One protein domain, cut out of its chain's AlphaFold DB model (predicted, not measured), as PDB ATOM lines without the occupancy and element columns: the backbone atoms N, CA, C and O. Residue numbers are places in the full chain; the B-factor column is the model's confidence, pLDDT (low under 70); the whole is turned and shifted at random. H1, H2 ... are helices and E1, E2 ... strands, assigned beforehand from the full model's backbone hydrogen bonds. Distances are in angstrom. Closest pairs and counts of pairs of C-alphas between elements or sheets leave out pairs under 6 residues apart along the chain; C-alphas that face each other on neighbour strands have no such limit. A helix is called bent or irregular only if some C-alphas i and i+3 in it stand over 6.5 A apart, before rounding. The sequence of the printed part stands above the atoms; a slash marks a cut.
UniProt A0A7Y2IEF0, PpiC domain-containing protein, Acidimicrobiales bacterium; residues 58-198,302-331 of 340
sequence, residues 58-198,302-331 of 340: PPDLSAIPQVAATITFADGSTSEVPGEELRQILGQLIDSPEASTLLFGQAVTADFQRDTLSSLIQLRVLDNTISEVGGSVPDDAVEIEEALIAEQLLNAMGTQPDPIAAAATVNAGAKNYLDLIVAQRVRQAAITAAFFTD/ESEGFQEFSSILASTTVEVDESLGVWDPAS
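What this domain is: This is residues 58 to 198 and 302 to 331 of the 340 residues of the protein "PpiC domain-containing protein" of Acidimicrobiales bacterium (UniProt A0A7Y2IEF0). What does the model look like? A small wall of three strands, E2, E1 and E3, is covered on one face by the long helix H3, and H5b, the longer arm of the bent helix H5, packs side by side with H3 farther from the sheet. H6 crosses H3 and H5b near one end, H4 packs on H5b beyond with its residues 141 to 146, and H1, H2 and the arm H5a lie toward the other end. What is it made of? The printed part has 171 residues, with six named helices and four named strands in the order E1 E2 H1 H2 H3 H4 H5 H6 E3 E4; the class is mostly helix, and the sheet E2 E1 E3 is antiparallel. The whole is compact, with a radius of gyration of the C-alphas of 17.0 A and spans of 50 by 44 by 25 A.

How they stand to each other: How do the strands pair? E1, residues 67 to 72, is the inner strand, antiparallel to E2, residues 78 to 82, its hairpin partner, with N 71 and O 79 at 2.8 A, and to E3, residues 317 to 320, with N 70 and O 319 at 2.8 A. E4, residues 326 to 328, pairs with no named strand. What is on the sheet? H3, residues 110 to 133, and the sheet E2 E1 E3 form two layers, a helix on one face of a sheet; H3 is over E2 and E1 at a height over the sheet of 9.6 A and runs slantwise to the strands, at 34 degrees to E1 on the local plane, and its closest C-alphas to E2 are those of Ile 121 and Val 81, 6.7 A apart. H1, residues 83 to 94, only grazes the sheet with residues 83 to 87, and its residues 86 to 90 touch H3, the closest C-alphas being Leu 86 and Leu 117 at 6.6 A. Which helix is the hub? H5, residues 163 to 195, touches five other helices; by its hydrogen bonds it was assigned as one helix, but it is bent, with C-alphas 173 and 176 8.4 A apart, and its arms H5a, residues 163 to 173, and H5b, residues 176 to 195, stand about perpendicular at 90 degrees. H5b and H3 touch, running the same way at a shallow tilt of 34 degrees, only just short of steep, with C-alphas 123 and 184 closest at 5.5 A. What else touches the arms? H6, residues 302 to 315, touches H5b, about perpendicular at 76 degrees, with C-alphas 192 and 305 closest at 4.5 A; H4, residues 141 to 156, touches H5b at a steep tilt of 61 degrees, with C-alphas 141 and 186 closest at 6.3 A. H2, residues 97 to 104, touches H5a, with C-alphas 99 and 170 closest at 5.3 A. In H1, H2, H3, H4, H5a, H5b and H6 every O i to N i+4 pair is within hydrogen-bond range.

Where its parts are: Where do the named elements begin and end? E1 begins at C-alpha 67, (3.545, 22.664, 28.267), and E4 ends at C-alpha 328, (14.197, 23.526, 13.646). How long are the longer helices? H3 measures 34.5 A from first to last C-alpha, beginning at (-1.096, 29.292, 13.211), H5b 28.8 A, H4 22.4 A and H6 20.0 A.

The domain as a whole: How far does it reach, and where is the cut? The two C-alphas farthest apart, those of Gly 76 and Gln 160, are 52.5 A apart. Residues 199 to 301 are not printed, and C-alphas 198 and 302 are 12.2 A apart across the cut; of the links that are printed whole, none is long. Where is confidence low? Mean pLDDT of the printed part is 82.3, and 34 residues are under 70, among them 146 to 171 and 196 to 198.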
ATOM      1  N   PRO A  58      -8.440  32.541  13.471       86.25
ATOM      2  CA  PRO A  58      -7.368  32.565  14.455       86.25
ATOM      3  C   PRO A  58      -7.111  31.155  15.006       86.25
ATOM      4  O   PRO A  58      -8.003  30.302  14.974       86.25
ATOM      5  N   PRO A  59      -5.910  30.885  15.540       88.19
ATOM      6  CA  PRO A  59      -5.616  29.585  16.126       88.19
ATOM      7  C   PRO A  59      -6.540  29.276  17.316       88.19
ATOM      8  O   PRO A  59      -6.849  30.151  18.130       88.19
ATOM      9  N   ASP A  60      -6.941  28.008  17.451       91.88
ATOM     10  CA  ASP A  60      -7.689  27.538  18.620       91.88
ATOM     11  C   ASP A  60      -6.779  27.526  19.852       91.88
ATOM     12  O   ASP A  60      -6.044  26.571  20.115       91.88
ATOM     13  N   LEU A  61      -6.860  28.595  20.644       94.38
ATOM     14  CA  LEU A  61      -6.081  28.721  21.868       94.38
ATOM     15  C   LEU A  61      -6.381  27.598  22.863       94.38
ATOM     16  O   LEU A  61      -5.500  27.235  23.632       94.38
ATOM     17  N   SER A  62      -7.585  27.018  22.869       94.00
ATOM     18  CA  SER A  62      -7.925  25.931  23.797       94.00
ATOM     19  C   SER A  62      -7.217  24.613  23.472       94.00
ATOM     20  O   SER A  62      -7.092  23.756  24.349       94.00
ATOM     21  N   ALA A  63      -6.714  24.478  22.242       93.88
ATOM     22  CA  ALA A  63      -5.907  23.350  21.801       93.88
ATOM     23  C   ALA A  63      -4.432  23.460  22.227       93.88
ATOM     24  O   ALA A  63      -3.699  22.482  22.099       93.88
ATOM     25  N   ILE A  64      -3.985  24.609  22.755       97.12
ATOM     26  CA  ILE A  64      -2.611  24.762  23.244       97.12
ATOM     27  C   ILE A  64      -2.435  23.937  24.540       97.12
ATOM     28  O   ILE A  64      -3.166  24.163  25.515       97.12
ATOM     29  N   PRO A  65      -1.465  23.005  24.591       97.38
ATOM     30  CA  PRO A  65      -1.206  22.131  25.739       97.38
ATOM     31  C   PRO A  65      -0.759  22.907  26.987       97.38
ATOM     32  O   PRO A  65      -0.482  24.103  26.951       97.38
ATOM     33  N   GLN A  66      -0.659  22.225  28.134       97.56
ATOM     34  CA  GLN A  66      -0.144  22.855  29.362       97.56
ATOM     35  C   GLN A  66       1.334  23.246  29.246       97.56
ATOM     36  O   GLN A  66       1.717  24.307  29.735       97.56
ATOM     37  N   VAL A  67       2.134  22.417  28.577       98.31
ATOM     38  CA  VAL A  67       3.545  22.664  28.267       98.31
ATOM     39  C   VAL A  67       3.663  22.701  26.750       98.31
ATOM     40  O   VAL A  67       3.379  21.705  26.096       98.31
ATOM     41  N   ALA A  68       4.020  23.857  26.195       98.31
ATOM     42  CA  ALA A  68       4.137  24.056  24.752       98.31
ATOM     43  C   ALA A  68       5.491  23.577  24.211       98.31
ATOM     44  O   ALA A  68       5.573  23.080  23.088       98.31
ATOM     45  N   ALA A  69       6.548  23.718  25.013       98.62
ATOM     46  CA  ALA A  69       7.869  23.197  24.700       98.62
ATOM     47  C   ALA A  69       8.668  22.902  25.974       98.62
ATOM     48  O   ALA A  69       8.482  23.559  26.998       98.62
ATOM     49  N   THR A  70       9.589  21.948  25.883       98.50
ATOM     50  CA  THR A  70      10.610  21.659  26.894       98.50
ATOM     51  C   THR A  70      11.984  21.843  26.268       98.50
ATOM     52  O   THR A  70      12.265  21.334  25.188       98.50
ATOM     53  N   ILE A  71      12.848  22.576  26.954       98.19
ATOM     54  CA  ILE A  71      14.213  22.883  26.548       98.19
ATOM     55  C   ILE A  71      15.140  22.144  27.503       98.19
ATOM     56  O   ILE A  71      14.983  22.257  28.716       98.19
ATOM     57  N   THR A  72      16.093  21.393  26.963       95.94
ATOM     58  CA  THR A  72      17.156  20.733  27.726       95.94
ATOM     59  C   THR A  72      18.492  21.358  27.354       95.94
ATOM     60  O   THR A  72      18.907  21.310  26.191       95.94
ATOM     61  N   PHE A  73      19.154  21.943  28.349       91.00
ATOM     62  CA  PHE A  73      20.440  22.617  28.200       91.00
ATOM     63  C   PHE A  73      21.605  21.624  28.282       91.00
ATOM     64  O   PHE A  73      21.442  20.465  28.679       91.00
ATOM     65  N   ALA A  74      22.802  22.073  27.903       85.81
ATOM     66  CA  ALA A  74      23.992  21.224  27.834       85.81
ATOM     67  C   ALA A  74      24.405  20.638  29.198       85.81
ATOM     68  O   ALA A  74      24.955  19.536  29.262       85.81
ATOM     69  N   ASP A  75      24.108  21.342  30.292       87.69
ATOM     70  CA  ASP A  75      24.350  20.892  31.667       87.69
ATOM     71  C   ASP A  75      23.310  19.866  32.176       87.69
ATOM     72  O   ASP A  75      23.442  19.334  33.282       87.69
ATOM     73  N   GLY A  76      22.299  19.550  31.360       89.50
ATOM     74  CA  GLY A  76      21.200  18.642  31.679       89.50
ATOM     75  C   GLY A  76      20.065  19.283  32.478       89.50
ATOM     76  O   GLY A  76      19.113  18.581  32.827       89.50
ATOM     77  N   SER A  77      20.141  20.581  32.782       93.31
ATOM     78  CA  SER A  77      19.010  21.329  33.321       93.31
ATOM     79  C   SER A  77      17.935  21.527  32.250       93.31
ATOM     80  O   SER A  77      18.189  21.438  31.045       93.31
ATOM     81  N   THR A  78      16.700  21.755  32.696       96.25
ATOM     82  CA  THR A  78      15.543  21.882  31.809       96.25
ATOM     83  C   THR A  78      14.749  23.141  32.111       96.25
ATOM     84  O   THR A  78      14.574  23.494  33.278       96.25
ATOM     85  N   SER A  79      14.195  23.757  31.071       97.44
ATOM     86  CA  SER A  79      13.200  24.823  31.177       97.44
ATOM     87  C   SER A  79      11.982  24.484  30.331       97.44
ATOM     88  O   SER A  79      12.106  23.919  29.251       97.44
ATOM     89  N   GLU A  80      10.801  24.871  30.792       98.19
ATOM     90  CA  GLU A  80       9.556  24.705  30.042       98.19
ATOM     91  C   GLU A  80       9.076  26.052  29.495       98.19
ATOM     92  O   GLU A  80       9.335  27.109  30.076       98.19
ATOM     93  N   VAL A  81       8.342  26.005  28.385       98.38
ATOM     94  CA  VAL A  81       7.478  27.092  27.921       98.38
ATOM     95  C   VAL A  81       6.040  26.713  28.275       98.38
ATOM     96  O   VAL A  81       5.462  25.841  27.615       98.38
ATOM     97  N   PRO A  82       5.437  27.318  29.314       98.44
ATOM     98  CA  PRO A  82       4.051  27.045  29.669       98.44
ATOM     99  C   PRO A  82       3.117  27.472  28.537       98.44
ATOM    100  O   PRO A  82       3.178  28.603  28.057       98.44
ATOM    101  N   GLY A  83       2.177  26.616  28.146       97.94
ATOM    102  CA  GLY A  83       1.194  26.983  27.125       97.94
ATOM    103  C   GLY A  83       0.235  28.088  27.576       97.94
ATOM    104  O   GLY A  83      -0.359  28.761  26.743       97.94
ATOM    105  N   GLU A  84       0.109  28.324  28.886       97.81
ATOM    106  CA  GLU A  84      -0.594  29.495  29.434       97.81
ATOM    107  C   GLU A  84       0.020  30.815  28.968       97.81
ATOM    108  O   GLU A  84      -0.710  31.728  28.598       97.81
ATOM    109  N   GLU A  85       1.345  30.905  28.942       97.44
ATOM    110  CA  GLU A  85       2.048  32.115  28.521       97.44
ATOM    111  C   GLU A  85       1.818  32.396  27.033       97.44
ATOM    112  O   GLU A  85       1.441  33.505  26.658       97.44
ATOM    113  N   LEU A  86       1.927  31.357  26.196       97.19
ATOM    114  CA  LEU A  86       1.608  31.445  24.771       97.19
ATOM    115  C   LEU A  86       0.143  31.861  24.547       97.19
ATOM    116  O   LEU A  86      -0.129  32.755  23.748       97.19
ATOM    117  N   ARG A  87      -0.803  31.269  25.292       96.62
ATOM    118  CA  ARG A  87      -2.234  31.622  25.231       96.62
ATOM    119  C   ARG A  87      -2.492  33.074  25.615       96.62
ATOM    120  O   ARG A  87      -3.310  33.718  24.970       96.62
ATOM    121  N   GLN A  88      -1.811  33.597  26.632       94.75
ATOM    122  CA  GLN A  88      -1.983  34.984  27.065       94.75
ATOM    123  C   GLN A  88      -1.482  35.981  26.019       94.75
ATOM    124  O   GLN A  88      -2.172  36.962  25.749       94.75
ATOM    125  N   ILE A  89      -0.317  35.726  25.415       92.69
ATOM    126  CA  ILE A  89       0.237  36.591  24.364       92.69
ATOM    127  C   ILE A  89      -0.678  36.589  23.133       92.69
ATOM    128  O   ILE A  89      -1.068  37.650  22.650       92.69
ATOM    129  N   LEU A  90      -1.063  35.404  22.650       92.81
ATOM    130  CA  LEU A  90      -1.916  35.284  21.465       92.81
ATOM    131  C   LEU A  90      -3.333  35.804  21.715       92.81
ATOM    132  O   LEU A  90      -3.894  36.462  20.848       92.81
ATOM    133  N   GLY A  91      -3.897  35.545  22.896       92.69
ATOM    134  CA  GLY A  91      -5.232  36.000  23.279       92.69
ATOM    135  C   GLY A  91      -5.361  37.520  23.266       92.69
ATOM    136  O   GLY A  91      -6.308  38.027  22.680       92.69
ATOM    137  N   GLN A  92      -4.381  38.250  23.815       89.75
ATOM    138  CA  GLN A  92      -4.377  39.720  23.756       89.75
ATOM    139  C   GLN A  92      -4.414  40.245  22.317       89.75
ATOM    140  O   GLN A  92      -5.187  41.152  22.012       89.75
ATOM    141  N   LEU A  93      -3.616  39.643  21.432       87.00
ATOM    142  CA  LEU A  93      -3.552  40.040  20.028       87.00
ATOM    143  C   LEU A  93      -4.826  39.674  19.256       87.00
ATOM    144  O   LEU A  93      -5.279  40.456  18.424       87.00
ATOM    145  N   ILE A  94      -5.419  38.508  19.532       88.50
ATOM    146  CA  ILE A  94      -6.680  38.063  18.920       88.50
ATOM    147  C   ILE A  94      -7.849  38.947  19.370       88.50
ATOM    148  O   ILE A  94      -8.688  39.313  18.547       88.50
ATOM    149  N   ASP A  95      -7.887  39.325  20.649       88.50
ATOM    150  CA  ASP A  95      -8.918  40.203  21.210       88.50
ATOM    151  C   ASP A  95      -8.780  41.663  20.730       88.50
ATOM    152  O   ASP A  95      -9.687  42.470  20.949       88.50
ATOM    153  N   SER A  96      -7.671  42.004  20.059       84.00
ATOM    154  CA  SER A  96      -7.355  43.353  19.586       84.00
ATOM    155  C   SER A  96      -6.844  43.348  18.128       84.00
ATOM    156  O   SER A  96      -5.686  43.692  17.871       84.00
ATOM    157  N   PRO A  97      -7.690  42.999  17.140       76.75
ATOM    158  CA  PRO A  97      -7.291  42.845  15.737       76.75
ATOM    159  C   PRO A  97      -6.751  44.134  15.096       76.75
ATOM    160  O   PRO A  97      -5.957  44.083  14.155       76.75
ATOM    161  N   GLU A  98      -7.128  45.310  15.606       73.38
ATOM    162  CA  GLU A  98      -6.535  46.582  15.193       73.38
ATOM    163  C   GLU A  98      -5.049  46.653  15.560       73.38
ATOM    164  O   GLU A  98      -4.250  47.139  14.763       73.38
ATOM    165  N   ALA A  99      -4.661  46.128  16.728       73.19
ATOM    166  CA  ALA A  99      -3.269  46.086  17.165       73.19
ATOM    167  C   ALA A  99      -2.452  45.097  16.324       73.19
ATOM    168  O   ALA A  99      -1.356  45.440  15.885       73.19
ATOM    169  N   SER A 100      -2.991  43.908  16.025       69.38
ATOM    170  CA  SER A 100      -2.302  42.943  15.156       69.38
ATOM    171  C   SER A 100      -2.145  43.474  13.726       69.38
ATOM    172  O   SER A 100      -1.078  43.346  13.130       69.38
ATOM    173  N   THR A 101      -3.179  44.130  13.192       70.19
ATOM    174  CA  THR A 101      -3.127  44.762  11.865       70.19
ATOM    175  C   THR A 101      -2.102  45.891  11.833       70.19
ATOM    176  O   THR A 101      -1.301  45.962  10.905       70.19
ATOM    177  N   LEU A 102      -2.094  46.749  12.855       67.25
ATOM    178  CA  LEU A 102      -1.170  47.876  12.947       67.25
ATOM    179  C   LEU A 102       0.292  47.426  13.068       67.25
ATOM    180  O   LEU A 102       1.164  48.028  12.452       67.25
ATOM    181  N   LEU A 103       0.563  46.381  13.853       66.75
ATOM    182  CA  LEU A 103       1.929  45.930  14.133       66.75
ATOM    183  C   LEU A 103       2.486  44.984  13.072       66.75
ATOM    184  O   LEU A 103       3.672  45.044  12.756       66.75
ATOM    185  N   PHE A 104       1.649  44.089  12.545       70.62
ATOM    186  CA  PHE A 104       2.106  42.971  11.717       70.62
ATOM    187  C   PHE A 104       1.565  43.008  10.290       70.62
ATOM    188  O   PHE A 104       1.964  42.172   9.477       70.62
ATOM    189  N   GLY A 105       0.626  43.913   9.987       69.62
ATOM    190  CA  GLY A 105      -0.060  43.969   8.693       69.62
ATOM    191  C   GLY A 105      -0.902  42.726   8.384       69.62
ATOM    192  O   GLY A 105      -1.331  42.545   7.246       69.62
ATOM    193  N   GLN A 106      -1.116  41.844   9.365       71.06
ATOM    194  CA  GLN A 106      -1.754  40.542   9.179       71.06
ATOM    195  C   GLN A 106      -2.520  40.090  10.429       71.06
ATOM    196  O   GLN A 106      -2.295  40.578  11.539       71.06
ATOM    197  N   ALA A 107      -3.441  39.145  10.232       77.88
ATOM    198  CA  ALA A 107      -4.161  38.489  11.316       77.88
ATOM    199  C   ALA A 107      -3.245  37.535  12.101       77.88
ATOM    200  O   ALA A 107      -2.236  37.051  11.586       77.88
ATOM    201  N   VAL A 108      -3.628  37.221  13.338       85.56
ATOM    202  CA  VAL A 108      -2.971  36.177  14.134       85.56
ATOM    203  C   VAL A 108      -3.318  34.808  13.544       85.56
ATOM    204  O   VAL A 108      -4.476  34.403  13.550       85.56
ATOM    205  N   THR A 109      -2.315  34.090  13.036       89.25
ATOM    206  CA  THR A 109      -2.462  32.777  12.382       89.25
ATOM    207  C   THR A 109      -1.751  31.663  13.155       89.25
ATOM    208  O   THR A 109      -1.041  31.913  14.130       89.25
ATOM    209  N   ALA A 110      -1.887  30.413  12.697       89.88
ATOM    210  CA  ALA A 110      -1.096  29.292  13.211       89.88
ATOM    211  C   ALA A 110       0.423  29.480  12.999       89.88
ATOM    212  O   ALA A 110       1.215  29.082  13.851       89.88
ATOM    213  N   ASP A 111       0.836  30.128  11.903       89.06
ATOM    214  CA  ASP A 111       2.241  30.503  11.688       89.06
ATOM    215  C   ASP A 111       2.696  31.538  12.719       89.06
ATOM    216  O   ASP A 111       3.741  31.368  13.341       89.06
ATOM    217  N   PHE A 112       1.869  32.552  12.990       89.56
ATOM    218  CA  PHE A 112       2.166  33.540  14.027       89.56
ATOM    219  C   PHE A 112       2.250  32.908  15.428       89.56
ATOM    220  O   PHE A 112       3.113  33.268  16.230       89.56
ATOM    221  N   GLN A 113       1.387  31.930  15.728       94.00
ATOM    222  CA  GLN A 113       1.474  31.135  16.956       94.00
ATOM    223  C   GLN A 113       2.825  30.418  17.065       94.00
ATOM    224  O   GLN A 113       3.454  30.462  18.124       94.00
ATOM    225  N   ARG A 114       3.282  29.772  15.987       94.38
ATOM    226  CA  ARG A 114       4.590  29.102  15.947       94.38
ATOM    227  C   ARG A 114       5.744  30.081  16.112       94.38
ATOM    228  O   ARG A 114       6.678  29.789  16.856       94.38
ATOM    229  N   ASP A 115       5.668  31.246  15.487       92.44
ATOM    230  CA  ASP A 115       6.683  32.289  15.635       92.44
ATOM    231  C   ASP A 115       6.726  32.837  17.064       92.44
ATOM    232  O   ASP A 115       7.801  32.956  17.647       92.44
ATOM    233  N   THR A 116       5.567  33.046  17.692       94.00
ATOM    234  CA  THR A 116       5.485  33.455  19.103       94.00
ATOM    235  C   THR A 116       6.081  32.390  20.029       94.00
ATOM    236  O   THR A 116       6.857  32.710  20.930       94.00
ATOM    237  N   LEU A 117       5.780  31.107  19.789       97.25
ATOM    238  CA  LEU A 117       6.394  29.999  20.524       97.25
ATOM    239  C   LEU A 117       7.914  29.939  20.299       97.25
ATOM    240  O   LEU A 117       8.660  29.705  21.247       97.25
ATOM    241  N   SER A 118       8.377  30.199  19.076       96.00
ATOM    242  CA  SER A 118       9.804  30.263  18.743       96.00
ATOM    243  C   SER A 118      10.510  31.348  19.550       96.00
ATOM    244  O   SER A 118      11.540  31.076  20.164       96.00
ATOM    245  N   SER A 119       9.928  32.547  19.622       94.69
ATOM    246  CA  SER A 119      10.454  33.645  20.436       94.69
ATOM    247  C   SER A 119      10.488  33.301  21.925       94.69
ATOM    248  O   SER A 119      11.477  33.584  22.598       94.69
ATOM    249  N   LEU A 120       9.457  32.633  22.452       97.19
ATOM    250  CA  LEU A 120       9.465  32.165  23.839       97.19
ATOM    251  C   LEU A 120      10.586  31.152  24.090       97.19
ATOM    252  O   LEU A 120      11.312  31.296  25.069       97.19
ATOM    253  N   ILE A 121      10.774  30.168  23.207       96.94
ATOM    254  CA  ILE A 121      11.862  29.182  23.311       96.94
ATOM    255  C   ILE A 121      13.220  29.886  23.312       96.94
ATOM    256  O   ILE A 121      14.011  29.705  24.236       96.94
ATOM    257  N   GLN A 122      13.463  30.734  22.312       94.94
ATOM    258  CA  GLN A 122      14.686  31.522  22.193       94.94
ATOM    259  C   GLN A 122      14.936  32.371  23.443       94.94
ATOM    260  O   GLN A 122      16.064  32.425  23.915       94.94
ATOM    261  N   LEU A 123      13.898  32.982  24.024       94.00
ATOM    262  CA  LEU A 123      14.019  33.774  25.248       94.00
ATOM    263  C   LEU A 123      14.574  32.949  26.423       94.00
ATOM    264  O   LEU A 123      15.439  33.430  27.149       94.00
ATOM    265  N   ARG A 124      14.143  31.689  26.577       95.88
ATOM    266  CA  ARG A 124      14.647  30.794  27.640       95.88
ATOM    267  C   ARG A 124      16.082  30.354  27.371       95.88
ATOM    268  O   ARG A 124      16.852  30.199  28.314       95.88
ATOM    269  N   VAL A 125      16.441  30.166  26.100       94.06
ATOM    270  CA  VAL A 125      17.831  29.901  25.706       94.06
ATOM    271  C   VAL A 125      18.713  31.099  26.043       94.06
ATOM    272  O   VAL A 125      19.729  30.918  26.701       94.06
ATOM    273  N   LEU A 126      18.282  32.316  25.705       91.38
ATOM    274  CA  LEU A 126      18.989  33.550  26.046       91.38
ATOM    275  C   LEU A 126      19.179  33.712  27.567       91.38
ATOM    276  O   LEU A 126      20.282  34.021  28.010       91.38
ATOM    277  N   ASP A 127      18.136  33.476  28.372       93.00
ATOM    278  CA  ASP A 127      18.216  33.524  29.843       93.00
ATOM    279  C   ASP A 127      19.268  32.549  30.403       93.00
ATOM    280  O   ASP A 127      20.049  32.894  31.301       93.00
ATOM    281  N   ASN A 128      19.301  31.326  29.867       92.75
ATOM    282  CA  ASN A 128      20.293  30.329  30.249       92.75
ATOM    283  C   ASN A 128      21.703  30.752  29.816       92.75
ATOM    284  O   ASN A 128      22.597  30.771  30.660       92.75
ATOM    285  N   THR A 129      21.886  31.194  28.567       89.75
ATOM    286  CA  THR A 129      23.182  31.670  28.065       89.75
ATOM    287  C   THR A 129      23.740  32.801  28.919       89.75
ATOM    288  O   THR A 129      24.894  32.729  29.328       89.75
ATOM    289  N   ILE A 130      22.937  33.821  29.242       89.31
ATOM    290  CA  ILE A 130      23.368  34.944  30.093       89.31
ATOM    291  C   ILE A 130      23.897  34.439  31.433       89.31
ATOM    292  O   ILE A 130      24.948  34.884  31.898       89.31
ATOM    293  N   SER A 131      23.191  33.477  32.027       87.75
ATOM    294  CA  SER A 131      23.583  32.872  33.298       87.75
ATOM    295  C   SER A 131      24.903  32.098  33.191       87.75
ATOM    296  O   SER A 131      25.713  32.151  34.116       87.75
ATOM    297  N   GLU A 132      25.145  31.402  32.076       86.38
ATOM    298  CA  GLU A 132      26.379  30.640  31.832       86.38
ATOM    299  C   GLU A 132      27.597  31.540  31.598       86.38
ATOM    300  O   GLU A 132      28.684  31.260  32.112       86.38
ATOM    301  N   VAL A 133      27.422  32.636  30.856       83.44
ATOM    302  CA  VAL A 133      28.514  33.557  30.494       83.44
ATOM    303  C   VAL A 133      28.792  34.601  31.576       83.44
ATOM    304  O   VAL A 133      29.721  35.393  31.450       83.44
ATOM    305  N   GLY A 134      28.003  34.606  32.657       83.00
ATOM    306  CA  GLY A 134      28.107  35.590  33.733       83.00
ATOM    307  C   GLY A 134      27.689  37.000  33.308       83.00
ATOM    308  O   GLY A 134      28.107  37.970  33.938       83.00
ATOM    309  N   GLY A 135      26.892  37.108  32.243       82.62
ATOM    310  CA  GLY A 135      26.323  38.366  31.787       82.62
ATOM    311  C   GLY A 135      25.203  38.842  32.709       82.62
ATOM    312  O   GLY A 135      24.667  38.095  33.531       82.62
ATOM    313  N   SER A 136      24.808  40.098  32.545       82.00
ATOM    314  CA  SER A 136      23.653  40.665  33.234       82.00
ATOM    315  C   SER A 136      22.905  41.607  32.311       82.00
ATOM    316  O   SER A 136      23.520  42.393  31.595       82.00
ATOM    317  N   VAL A 137      21.580  41.557  32.375       80.31
ATOM    318  CA  VAL A 137      20.721  42.580  31.783       80.31
ATOM    319  C   VAL A 137      20.740  43.811  32.699       80.31
ATOM    320  O   VAL A 137      20.439  43.647  33.882       80.31
ATOM    321  N   PRO A 138      21.095  45.012  32.203       76.69
ATOM    322  CA  PRO A 138      20.990  46.243  32.986       76.69
ATOM    323  C   PRO A 138      19.546  46.523  33.423       76.69
ATOM    324  O   PRO A 138      18.604  46.224  32.686       76.69
ATOM    325  N   ASP A 139      19.378  47.117  34.608       75.88
ATOM    326  CA  ASP A 139      18.060  47.355  35.222       75.88
ATOM    327  C   ASP A 139      17.164  48.293  34.384       75.88
ATOM    328  O   ASP A 139      15.940  48.178  34.426       75.88
ATOM    329  N   ASP A 140      17.761  49.201  33.614       72.94
ATOM    330  CA  ASP A 140      17.105  50.207  32.771       72.94
ATOM    331  C   ASP A 140      17.002  49.808  31.289       72.94
ATOM    332  O   ASP A 140      16.308  50.466  30.514       72.94
ATOM    333  N   ALA A 141      17.632  48.704  30.873       71.88
ATOM    334  CA  ALA A 141      17.734  48.341  29.459       71.88
ATOM    335  C   ALA A 141      16.372  48.086  28.791       71.88
ATOM    336  O   ALA A 141      16.201  48.363  27.607       71.88
ATOM    337  N   VAL A 142      15.391  47.584  29.546       73.44
ATOM    338  CA  VAL A 142      14.022  47.380  29.046       73.44
ATOM    339  C   VAL A 142      13.345  48.719  28.754       73.44
ATOM    340  O   VAL A 142      12.759  48.872  27.689       73.44
ATOM    341  N   GLU A 143      13.459  49.693  29.658       72.69
ATOM    342  CA  GLU A 143      12.851  51.019  29.491       72.69
ATOM    343  C   GLU A 143      13.474  51.769  28.306       72.69
ATOM    344  O   GLU A 143      12.764  52.383  27.507       72.69
ATOM    345  N   ILE A 144      14.796  51.651  28.144       66.31
ATOM    346  CA  ILE A 144      15.531  52.236  27.019       66.31
ATOM    347  C   ILE A 144      15.072  51.622  25.686       66.31
ATOM    348  O   ILE A 144      14.766  52.353  24.742       66.31
ATOM    349  N   GLU A 145      14.981  50.291  25.599       72.50
ATOM    350  CA  GLU A 145      14.523  49.610  24.380       72.50
ATOM    351  C   GLU A 145      13.046  49.889  24.070       72.50
ATOM    352  O   GLU A 145      12.687  50.108  22.912       72.50
ATOM    353  N   GLU A 146      12.178  49.940  25.084       67.69
ATOM    354  CA  GLU A 146      10.773  50.321  24.910       67.69
ATOM    355  C   GLU A 146      10.639  51.742  24.342       67.69
ATOM    356  O   GLU A 146       9.876  51.958  23.393       67.69
ATOM    357  N   ALA A 147      11.404  52.704  24.869       63.59
ATOM    358  CA  ALA A 147      11.411  54.082  24.382       63.59
ATOM    359  C   ALA A 147      11.883  54.173  22.921       63.59
ATOM    360  O   ALA A 147      11.280  54.890  22.117       63.59
ATOM    361  N   LEU A 148      12.907  53.399  22.552       61.59
ATOM    362  CA  LEU A 148      13.427  53.343  21.187       61.59
ATOM    363  C   LEU A 148      12.412  52.749  20.200       61.59
ATOM    364  O   LEU A 148      12.209  53.287  19.110       61.59
ATOM    365  N   ILE A 149      11.744  51.656  20.574       65.56
ATOM    366  CA  ILE A 149      10.693  51.050  19.747       65.56
ATOM    367  C   ILE A 149       9.524  52.023  19.573       65.56
ATOM    368  O   ILE A 149       9.002  52.161  18.466       65.56
ATOM    369  N   ALA A 150       9.131  52.732  20.634       62.97
ATOM    370  CA  ALA A 150       8.079  53.740  20.564       62.97
ATOM    371  C   ALA A 150       8.448  54.888  19.607       62.97
ATOM    372  O   ALA A 150       7.643  55.237  18.743       62.97
ATOM    373  N   GLU A 151       9.668  55.428  19.701       59.12
ATOM    374  CA  GLU A 151      10.186  56.457  18.787       59.12
ATOM    375  C   GLU A 151      10.122  55.991  17.322       59.12
ATOM    376  O   GLU A 151       9.648  56.705  16.437       59.12
ATOM    377  N   GLN A 152      10.546  54.759  17.053       58.72
ATOM    378  CA  GLN A 152      10.568  54.210  15.698       58.72
ATOM    379  C   GLN A 152       9.181  53.963  15.123       58.72
ATOM    380  O   GLN A 152       8.955  54.253  13.949       58.72
ATOM    381  N   LEU A 153       8.250  53.455  15.931       55.50
ATOM    382  CA  LEU A 153       6.858  53.303  15.516       55.50
ATOM    383  C   LEU A 153       6.252  54.666  15.166       55.50
ATOM    384  O   LEU A 153       5.611  54.798  14.126       55.50
ATOM    385  N   LEU A 154       6.518  55.700  15.969       58.22
ATOM    386  CA  LEU A 154       6.066  57.066  15.688       58.22
ATOM    387  C   LEU A 154       6.634  57.604  14.367       58.22
ATOM    388  O   LEU A 154       5.884  58.158  13.561       58.22
ATOM    389  N   ASN A 155       7.928  57.391  14.118       58.03
ATOM    390  CA  ASN A 155       8.590  57.815  12.885       58.03
ATOM    391  C   ASN A 155       8.071  57.057  11.651       58.03
ATOM    392  O   ASN A 155       7.826  57.665  10.608       58.03
ATOM    393  N   ALA A 156       7.847  55.745  11.767       55.28
ATOM    394  CA  ALA A 156       7.323  54.908  10.687       55.28
ATOM    395  C   ALA A 156       5.874  55.259  10.310       55.28
ATOM    396  O   ALA A 156       5.471  55.086   9.162       55.28
ATOM    397  N   MET A 157       5.091  55.779  11.258       55.22
ATOM    398  CA  MET A 157       3.685  56.133  11.046       55.22
ATOM    399  C   MET A 157       3.472  57.479  10.337       55.22
ATOM    400  O   MET A 157       2.320  57.834  10.083       55.22
ATOM    401  N   GLY A 158       4.542  58.217  10.001       55.34
ATOM    402  CA  GLY A 158       4.526  59.296   9.004       55.34
ATOM    403  C   GLY A 158       3.369  60.294   9.117       55.34
ATOM    404  O   GLY A 158       2.829  60.692   8.096       55.34
ATOM    405  N   THR A 159       2.961  60.667  10.339       57.62
ATOM    406  CA  THR A 159       1.790  61.507  10.679       57.62
ATOM    407  C   THR A 159       0.481  61.175   9.937       57.62
ATOM    408  O   THR A 159       0.341  61.524   8.775       57.62
ATOM    409  N   GLN A 160      -0.512  60.615  10.652       48.50
ATOM    410  CA  GLN A 160      -1.988  60.736  10.480       48.50
ATOM    411  C   GLN A 160      -2.730  59.531  11.137       48.50
ATOM    412  O   GLN A 160      -3.661  58.964  10.567       48.50
ATOM    413  N   PRO A 161      -2.358  59.123  12.364       50.31
ATOM    414  CA  PRO A 161      -3.386  59.037  13.412       50.31
ATOM    415  C   PRO A 161      -2.933  59.729  14.705       50.31
ATOM    416  O   PRO A 161      -1.780  60.132  14.825       50.31
ATOM    417  N   ASP A 162      -3.852  59.902  15.663       63.28
ATOM    418  CA  ASP A 162      -3.527  60.387  17.012       63.28
ATOM    419  C   ASP A 162      -2.462  59.460  17.640       63.28
ATOM    420  O   ASP A 162      -2.774  58.296  17.926       63.28
ATOM    421  N   PRO A 163      -1.221  59.941  17.857       57.19
ATOM    422  CA  PRO A 163      -0.128  59.130  18.386       57.19
ATOM    423  C   PRO A 163      -0.458  58.513  19.743       57.19
ATOM    424  O   PRO A 163      -0.042  57.395  20.041       57.19
ATOM    425  N   ILE A 164      -1.258  59.215  20.551       59.78
ATOM    426  CA  ILE A 164      -1.671  58.763  21.878       59.78
ATOM    427  C   ILE A 164      -2.661  57.607  21.741       59.78
ATOM    428  O   ILE A 164      -2.545  56.610  22.449       59.78
ATOM    429  N   ALA A 165      -3.611  57.705  20.811       63.66
ATOM    430  CA  ALA A 165      -4.578  56.640  20.562       63.66
ATOM    431  C   ALA A 165      -3.919  55.393  19.954       63.66
ATOM    432  O   ALA A 165      -4.257  54.275  20.343       63.66
ATOM    433  N   ALA A 166      -2.957  55.569  19.045       59.78
ATOM    434  CA  ALA A 166      -2.191  54.469  18.464       59.78
ATOM    435  C   ALA A 166      -1.334  53.764  19.524       59.78
ATOM    436  O   ALA A 166      -1.454  52.552  19.697       59.78
ATOM    437  N   ALA A 167      -0.557  54.521  20.304       63.50
ATOM    438  CA  ALA A 167       0.245  53.978  21.395       63.50
ATOM    439  C   ALA A 167      -0.624  53.281  22.452       63.50
ATOM    440  O   ALA A 167      -0.286  52.193  22.907       63.50
ATOM    441  N   ALA A 168      -1.780  53.852  22.807       63.75
ATOM    442  CA  ALA A 168      -2.720  53.228  23.736       63.75
ATOM    443  C   ALA A 168      -3.317  51.925  23.185       63.75
ATOM    444  O   ALA A 168      -3.457  50.962  23.934       63.75
ATOM    445  N   THR A 169      -3.639  51.874  21.890       65.12
ATOM    446  CA  THR A 169      -4.174  50.671  21.228       65.12
ATOM    447  C   THR A 169      -3.126  49.562  21.184       65.12
ATOM    448  O   THR A 169      -3.411  48.426  21.553       65.12
ATOM    449  N   VAL A 170      -1.891  49.901  20.812       66.50
ATOM    450  CA  VAL A 170      -0.751  48.976  20.809       66.50
ATOM    451  C   VAL A 170      -0.464  48.457  22.219       66.50
ATOM    452  O   VAL A 170      -0.366  47.252  22.427       66.50
ATOM    453  N   ASN A 171      -0.398  49.348  23.209       69.81
ATOM    454  CA  ASN A 171      -0.123  48.975  24.594       69.81
ATOM    455  C   ASN A 171      -1.260  48.132  25.207       69.81
ATOM    456  O   ASN A 171      -1.017  47.225  25.993       69.81
ATOM    457  N   ALA A 172      -2.518  48.374  24.830       72.25
ATOM    458  CA  ALA A 172      -3.642  47.572  25.310       72.25
ATOM    459  C   ALA A 172      -3.742  46.196  24.624       72.25
ATOM    460  O   ALA A 172      -4.124  45.228  25.280       72.25
ATOM    461  N   GLY A 173      -3.419  46.112  23.328       75.38
ATOM    462  CA  GLY A 173      -3.655  44.923  22.502       75.38
ATOM    463  C   GLY A 173      -2.439  44.033  22.246       75.38
ATOM    464  O   GLY A 173      -2.607  42.882  21.863       75.38
ATOM    465  N   ALA A 174      -1.218  44.532  22.445       78.44
ATOM    466  CA  ALA A 174       0.008  43.830  22.053       78.44
ATOM    467  C   ALA A 174       1.145  43.905  23.077       78.44
ATOM    468  O   ALA A 174       2.255  43.460  22.776       78.44
ATOM    469  N   LYS A 175       0.897  44.439  24.281       83.88
ATOM    470  CA  LYS A 175       1.944  44.632  25.292       83.88
ATOM    471  C   LYS A 175       2.742  43.362  25.563       83.88
ATOM    472  O   LYS A 175       3.959  43.410  25.472       83.88
ATOM    473  N   ASN A 176       2.099  42.221  25.817       86.38
ATOM    474  CA  ASN A 176       2.852  41.009  26.156       86.38
ATOM    475  C   ASN A 176       3.754  40.532  25.003       86.38
ATOM    476  O   ASN A 176       4.818  39.966  25.244       86.38
ATOM    477  N   TYR A 177       3.339  40.749  23.752       84.50
ATOM    478  CA  TYR A 177       4.169  40.425  22.594       84.50
ATOM    479  C   TYR A 177       5.346  41.399  22.465       84.50
ATOM    480  O   TYR A 177       6.472  40.973  22.229       84.50
ATOM    481  N   LEU A 178       5.113  42.700  22.650       82.31
ATOM    482  CA  LEU A 178       6.188  43.695  22.627       82.31
ATOM    483  C   LEU A 178       7.194  43.471  23.758       82.31
ATOM    484  O   LEU A 178       8.393  43.474  23.492       82.31
ATOM    485  N   ASP A 179       6.717  43.178  24.967       84.69
ATOM    486  CA  ASP A 179       7.551  42.823  26.116       84.69
ATOM    487  C   ASP A 179       8.433  41.607  25.791       84.69
ATOM    488  O   ASP A 179       9.614  41.601  26.125       84.69
ATOM    489  N   LEU A 180       7.896  40.598  25.091       86.06
ATOM    490  CA  LEU A 180       8.664  39.442  24.618       86.06
ATOM    491  C   LEU A 180       9.781  39.859  23.649       86.06
ATOM    492  O   LEU A 180      10.926  39.447  23.827       86.06
ATOM    493  N   ILE A 181       9.482  40.692  22.650       81.75
ATOM    494  CA  ILE A 181      10.482  41.153  21.675       81.75
ATOM    495  C   ILE A 181      11.572  42.001  22.345       81.75
ATOM    496  O   ILE A 181      12.759  41.776  22.097       81.75
ATOM    497  N   VAL A 182      11.195  42.937  23.220       82.44
ATOM    498  CA  VAL A 182      12.139  43.750  24.006       82.44
ATOM    499  C   VAL A 182      13.011  42.850  24.878       82.44
ATOM    500  O   VAL A 182      14.238  42.951  24.854       82.44
ATOM    501  N   ALA A 183      12.391  41.908  25.591       83.75
ATOM    502  CA  ALA A 183      13.083  40.967  26.458       83.75
ATOM    503  C   ALA A 183      14.139  40.146  25.706       83.75
ATOM    504  O   ALA A 183      15.220  39.926  26.257       83.75
ATOM    505  N   GLN A 184      13.856  39.711  24.474       84.12
ATOM    506  CA  GLN A 184      14.831  39.008  23.638       84.12
ATOM    507  C   GLN A 184      16.008  39.909  23.250       84.12
ATOM    508  O   GLN A 184      17.160  39.496  23.375       84.12
ATOM    509  N   ARG A 185      15.742  41.144  22.813       80.62
ATOM    510  CA  ARG A 185      16.787  42.075  22.352       80.62
ATOM    511  C   ARG A 185      17.754  42.458  23.447       80.62
ATOM    512  O   ARG A 185      18.961  42.322  23.273       80.62
ATOM    513  N   VAL A 186      17.218  42.876  24.588       80.25
ATOM    514  CA  VAL A 186      18.022  43.277  25.744       80.25
ATOM    515  C   VAL A 186      18.954  42.139  26.171       80.25
ATOM    516  O   VAL A 186      20.120  42.358  26.492       80.25
ATOM    517  N   ARG A 187      18.467  40.896  26.123       84.44
ATOM    518  CA  ARG A 187      19.273  39.718  26.446       84.44
ATOM    519  C   ARG A 187      20.324  39.401  25.395       84.44
ATOM    520  O   ARG A 187      21.452  39.083  25.751       84.44
ATOM    521  N   GLN A 188      19.978  39.507  24.118       82.25
ATOM    522  CA  GLN A 188      20.941  39.337  23.036       82.25
ATOM    523  C   GLN A 188      22.079  40.361  23.154       82.25
ATOM    524  O   GLN A 188      23.243  39.986  23.046       82.25
ATOM    525  N   ALA A 189      21.758  41.621  23.460       77.44
ATOM    526  CA  ALA A 189      22.750  42.663  23.710       77.44
ATOM    527  C   ALA A 189      23.631  42.338  24.928       77.44
ATOM    528  O   ALA A 189      24.849  42.492  24.859       77.44
ATOM    529  N   ALA A 190      23.046  41.821  26.015       80.25
ATOM    530  CA  ALA A 190      23.802  41.385  27.190       80.25
ATOM    531  C   ALA A 190      24.768  40.225  26.876       80.25
ATOM    532  O   ALA A 190      25.887  40.201  27.384       80.25
ATOM    533  N   ILE A 191      24.365  39.284  26.017       77.56
ATOM    534  CA  ILE A 191      25.228  38.192  25.541       77.56
ATOM    535  C   ILE A 191      26.365  38.744  24.684       77.56
ATOM    536  O   ILE A 191      27.522  38.412  24.928       77.56
ATOM    537  N   THR A 192      26.055  39.616  23.722       77.81
ATOM    538  CA  THR A 192      27.071  40.294  22.912       77.81
ATOM    539  C   THR A 192      28.086  41.005  23.804       77.81
ATOM    540  O   THR A 192      29.279  40.780  23.646       77.81
ATOM    541  N   ALA A 193      27.637  41.786  24.789       75.12
ATOM    542  CA  ALA A 193      28.524  42.476  25.723       75.12
ATOM    543  C   ALA A 193      29.385  41.516  26.568       75.12
ATOM    544  O   ALA A 193      30.520  41.840  26.899       75.12
ATOM    545  N   ALA A 194      28.875  40.328  26.904       77.06
ATOM    546  CA  ALA A 194      29.629  39.331  27.664       77.06
ATOM    547  C   ALA A 194      30.711  38.616  26.830       77.06
ATOM    548  O   ALA A 194      31.747  38.231  27.376       77.06
ATOM    549  N   PHE A 195      30.480  38.422  25.528       70.06
ATOM    550  CA  PHE A 195      31.423  37.747  24.629       70.06
ATOM    551  C   PHE A 195      32.386  38.696  23.917       70.06
ATOM    552  O   PHE A 195      33.490  38.281  23.557       70.06
ATOM    553  N   PHE A 196      31.990  39.946  23.697       67.25
ATOM    554  CA  PHE A 196      32.776  40.885  22.917       67.25
ATOM    555  C   PHE A 196      33.848  41.548  23.786       67.25
ATOM    556  O   PHE A 196      33.557  42.370  24.649       67.25
ATOM    557  N   THR A 197      35.106  41.165  23.560       59.56
ATOM    558  CA  THR A 197      36.272  41.625  24.338       59.56
ATOM    559  C   THR A 197      37.145  42.646  23.605       59.56
ATOM    560  O   THR A 197      38.277  42.890  24.026       59.56
ATOM    561  N   ASP A 198      36.687  43.172  22.469       61.50
ATOM    562  CA  ASP A 198      37.414  44.203  21.722       61.50
ATOM    563  C   ASP A 198      37.438  45.536  22.487       61.50
ATOM    564  O   ASP A 198      36.684  45.748  23.436       61.50
ATOM    565  N   GLU A 302      27.812  42.672  17.081       70.00
ATOM    566  CA  GLU A 302      26.479  42.147  16.802       70.00
ATOM    567  C   GLU A 302      26.545  40.839  15.998       70.00
ATOM    568  O   GLU A 302      25.896  39.855  16.358       70.00
ATOM    569  N   SER A 303      27.377  40.792  14.952       74.00
ATOM    570  CA  SER A 303      27.567  39.594  14.123       74.00
ATOM    571  C   SER A 303      28.104  38.405  14.921       74.00
ATOM    572  O   SER A 303      27.620  37.283  14.762       74.00
ATOM    573  N   GLU A 304      29.087  38.632  15.789       76.94
ATOM    574  CA  GLU A 304      29.658  37.594  16.646       76.94
ATOM    575  C   GLU A 304      28.653  37.114  17.692       76.94
ATOM    576  O   GLU A 304      28.441  35.909  17.823       76.94
ATOM    577  N   GLY A 305      27.955  38.034  18.365       76.25
ATOM    578  CA  GLY A 305      26.901  37.674  19.315       76.25
ATOM    579  C   GLY A 305      25.765  36.877  18.667       76.25
ATOM    580  O   GLY A 305      25.272  35.910  19.252       76.25
ATOM    581  N   PHE A 306      25.374  37.224  17.437       78.69
ATOM    582  CA  PHE A 306      24.383  36.467  16.672       78.69
ATOM    583  C   PHE A 306      24.885  35.070  16.279       78.69
ATOM    584  O   PHE A 306      24.131  34.096  16.363       78.69
ATOM    585  N   GLN A 307      26.146  34.949  15.852       81.06
ATOM    586  CA  GLN A 307      26.759  33.658  15.523       81.06
ATOM    587  C   GLN A 307      26.830  32.743  16.745       81.06
ATOM    588  O   GLN A 307      26.492  31.563  16.641       81.06
ATOM    589  N   GLU A 308      27.214  33.290  17.897       82.31
ATOM    590  CA  GLU A 308      27.290  32.540  19.146       82.31
ATOM    591  C   GLU A 308      25.902  32.088  19.598       82.31
ATOM    592  O   GLU A 308      25.682  30.901  19.840       82.31
ATOM    593  N   PHE A 309      24.915  32.988  19.593       83.19
ATOM    594  CA  PHE A 309      23.538  32.623  19.915       83.19
ATOM    595  C   PHE A 309      22.982  31.548  18.968       83.19
ATOM    596  O   PHE A 309      22.384  30.568  19.414       83.19
ATOM    597  N   SER A 310      23.238  31.673  17.664       84.19
ATOM    598  CA  SER A 310      22.844  30.668  16.668       84.19
ATOM    599  C   SER A 310      23.511  29.312  16.923       84.19
ATOM    600  O   SER A 310      22.867  28.271  16.797       84.19
ATOM    601  N   SER A 311      24.788  29.305  17.316       86.12
ATOM    602  CA  SER A 311      25.527  28.096  17.703       86.12
ATOM    603  C   SER A 311      24.901  27.422  18.930       86.12
ATOM    604  O   SER A 311      24.683  26.206  18.941       86.12
ATOM    605  N   ILE A 312      24.525  28.214  19.936       87.06
ATOM    606  CA  ILE A 312      23.869  27.722  21.150       87.06
ATOM    607  C   ILE A 312      22.499  27.127  20.819       87.06
ATOM    608  O   ILE A 312      22.231  25.985  21.205       87.06
ATOM    609  N   LEU A 313      21.663  27.832  20.049       87.75
ATOM    610  CA  LEU A 313      20.372  27.315  19.582       87.75
ATOM    611  C   LEU A 313      20.533  25.999  18.817       87.75
ATOM    612  O   LEU A 313      19.774  25.059  19.052       87.75
ATOM    613  N   ALA A 314      21.552  25.906  17.959       86.50
ATOM    614  CA  ALA A 314      21.841  24.703  17.187       86.50
ATOM    615  C   ALA A 314      22.227  23.496  18.063       86.50
ATOM    616  O   ALA A 314      21.985  22.349  17.681       86.50
ATOM    617  N   SER A 315      22.827  23.747  19.229       84.44
ATOM    618  CA  SER A 315      23.225  22.717  20.197       84.44
ATOM    619  C   SER A 315      22.150  22.392  21.244       84.44
ATOM    620  O   SER A 315      22.232  21.361  21.915       84.44
ATOM    621  N   THR A 316      21.135  23.249  21.374       88.88
ATOM    622  CA  THR A 316      20.071  23.117  22.371       88.88
ATOM    623  C   THR A 316      19.061  22.060  21.938       88.88
ATOM    624  O   THR A 316      18.565  22.066  20.811       88.88
ATOM    625  N   THR A 317      18.712  21.153  22.851       95.19
ATOM    626  CA  THR A 317      17.650  20.174  22.596       95.19
ATOM    627  C   THR A 317      16.308  20.775  22.989       95.19
ATOM    628  O   THR A 317      16.101  21.111  24.153       95.19
ATOM    629  N   VAL A 318      15.392  20.892  22.029       97.69
ATOM    630  CA  VAL A 318      14.041  21.415  22.253       97.69
ATOM    631  C   VAL A 318      13.015  20.395  21.778       97.69
ATOM    632  O   VAL A 318      13.040  19.958  20.628       97.69
ATOM    633  N   GLU A 319      12.097  20.044  22.668       97.75
ATOM    634  CA  GLU A 319      10.928  19.221  22.382       97.75
ATOM    635  C   GLU A 319       9.697  20.126  22.376       97.75
ATOM    636  O   GLU A 319       9.325  20.684  23.405       97.75
ATOM    637  N   VAL A 320       9.083  20.300  21.209       98.06
ATOM    638  CA  VAL A 320       7.829  21.048  21.040       98.06
ATOM    639  C   VAL A 320       6.674  20.056  21.041       98.06
ATOM    640  O   VAL A 320       6.821  18.948  20.521       98.06
ATOM    641  N   ASP A 321       5.538  20.432  21.628       97.38
ATOM    642  CA  ASP A 321       4.334  19.605  21.539       97.38
ATOM    643  C   ASP A 321       3.932  19.392  20.070       97.38
ATOM    644  O   ASP A 321       3.917  20.327  19.266       97.38
ATOM    645  N   GLU A 322       3.598  18.149  19.716       94.12
ATOM    646  CA  GLU A 322       3.329  17.740  18.335       94.12
ATOM    647  C   GLU A 322       2.193  18.530  17.672       94.12
ATOM    648  O   GLU A 322       2.197  18.693  16.448       94.12
ATOM    649  N   SER A 323       1.244  19.050  18.463       93.94
ATOM    650  CA  SER A 323       0.140  19.864  17.956       93.94
ATOM    651  C   SER A 323       0.573  21.273  17.546       93.94
ATOM    652  O   SER A 323      -0.186  21.971  16.876       93.94
ATOM    653  N   LEU A 324       1.752  21.721  17.984       95.12
ATOM    654  CA  LEU A 324       2.266  23.070  17.746       95.12
ATOM    655  C   LEU A 324       3.345  23.098  16.659       95.12
ATOM    656  O   LEU A 324       3.530  24.139  16.030       95.12
ATOM    657  N   GLY A 325       4.018  21.974  16.403       95.62
ATOM    658  CA  GLY A 325       4.977  21.833  15.312       95.62
ATOM    659  C   GLY A 325       6.257  21.116  15.722       95.62
ATOM    660  O   GLY A 325       6.290  20.350  16.683       95.62
ATOM    661  N   VAL A 326       7.332  21.374  14.978       96.19
ATOM    662  CA  VAL A 326       8.655  20.787  15.218       96.19
ATOM    663  C   VAL A 326       9.696  21.893  15.300       96.19
ATOM    664  O   VAL A 326       9.732  22.776  14.446       96.19
ATOM    665  N   TRP A 327      10.558  21.840  16.313       95.81
ATOM    666  CA  TRP A 327      11.696  22.748  16.420       95.81
ATOM    667  C   TRP A 327      12.727  22.476  15.320       95.81
ATOM    668  O   TRP A 327      13.239  21.361  15.201       95.81
ATOM    669  N   ASP A 328      13.053  23.506  14.545       93.31
ATOM    670  CA  ASP A 328      14.197  23.526  13.646       93.31
ATOM    671  C   ASP A 328      15.350  24.322  14.282       93.31
ATOM    672  O   ASP A 328      15.325  25.558  14.283       93.31
ATOM    673  N   PRO A 329      16.390  23.644  14.794       87.19
ATOM    674  CA  PRO A 329      17.515  24.302  15.447       87.19
ATOM    675  C   PRO A 329      18.360  25.141  14.479       87.19
ATOM    676  O   PRO A 329      19.098  26.012  14.929       87.19
ATOM    677  N   ALA A 330      18.262  24.909  13.163       84.81
ATOM    678  CA  ALA A 330      19.025  25.669  12.176       84.81
ATOM    679  C   ALA A 330      18.444  27.072  11.949       84.81
ATOM    680  O   ALA A 330      19.197  28.025  11.765       84.81
ATOM    681  N   SER A 331      17.114  27.197  11.950       86.56
ATOM    682  CA  SER A 331      16.433  28.492  11.851       86.56
ATOM    683  C   SER A 331      16.062  29.091  13.205       86.56
ATOM    684  O   SER A 331      15.692  30.262  13.262       86.56
TER     685      SER A 331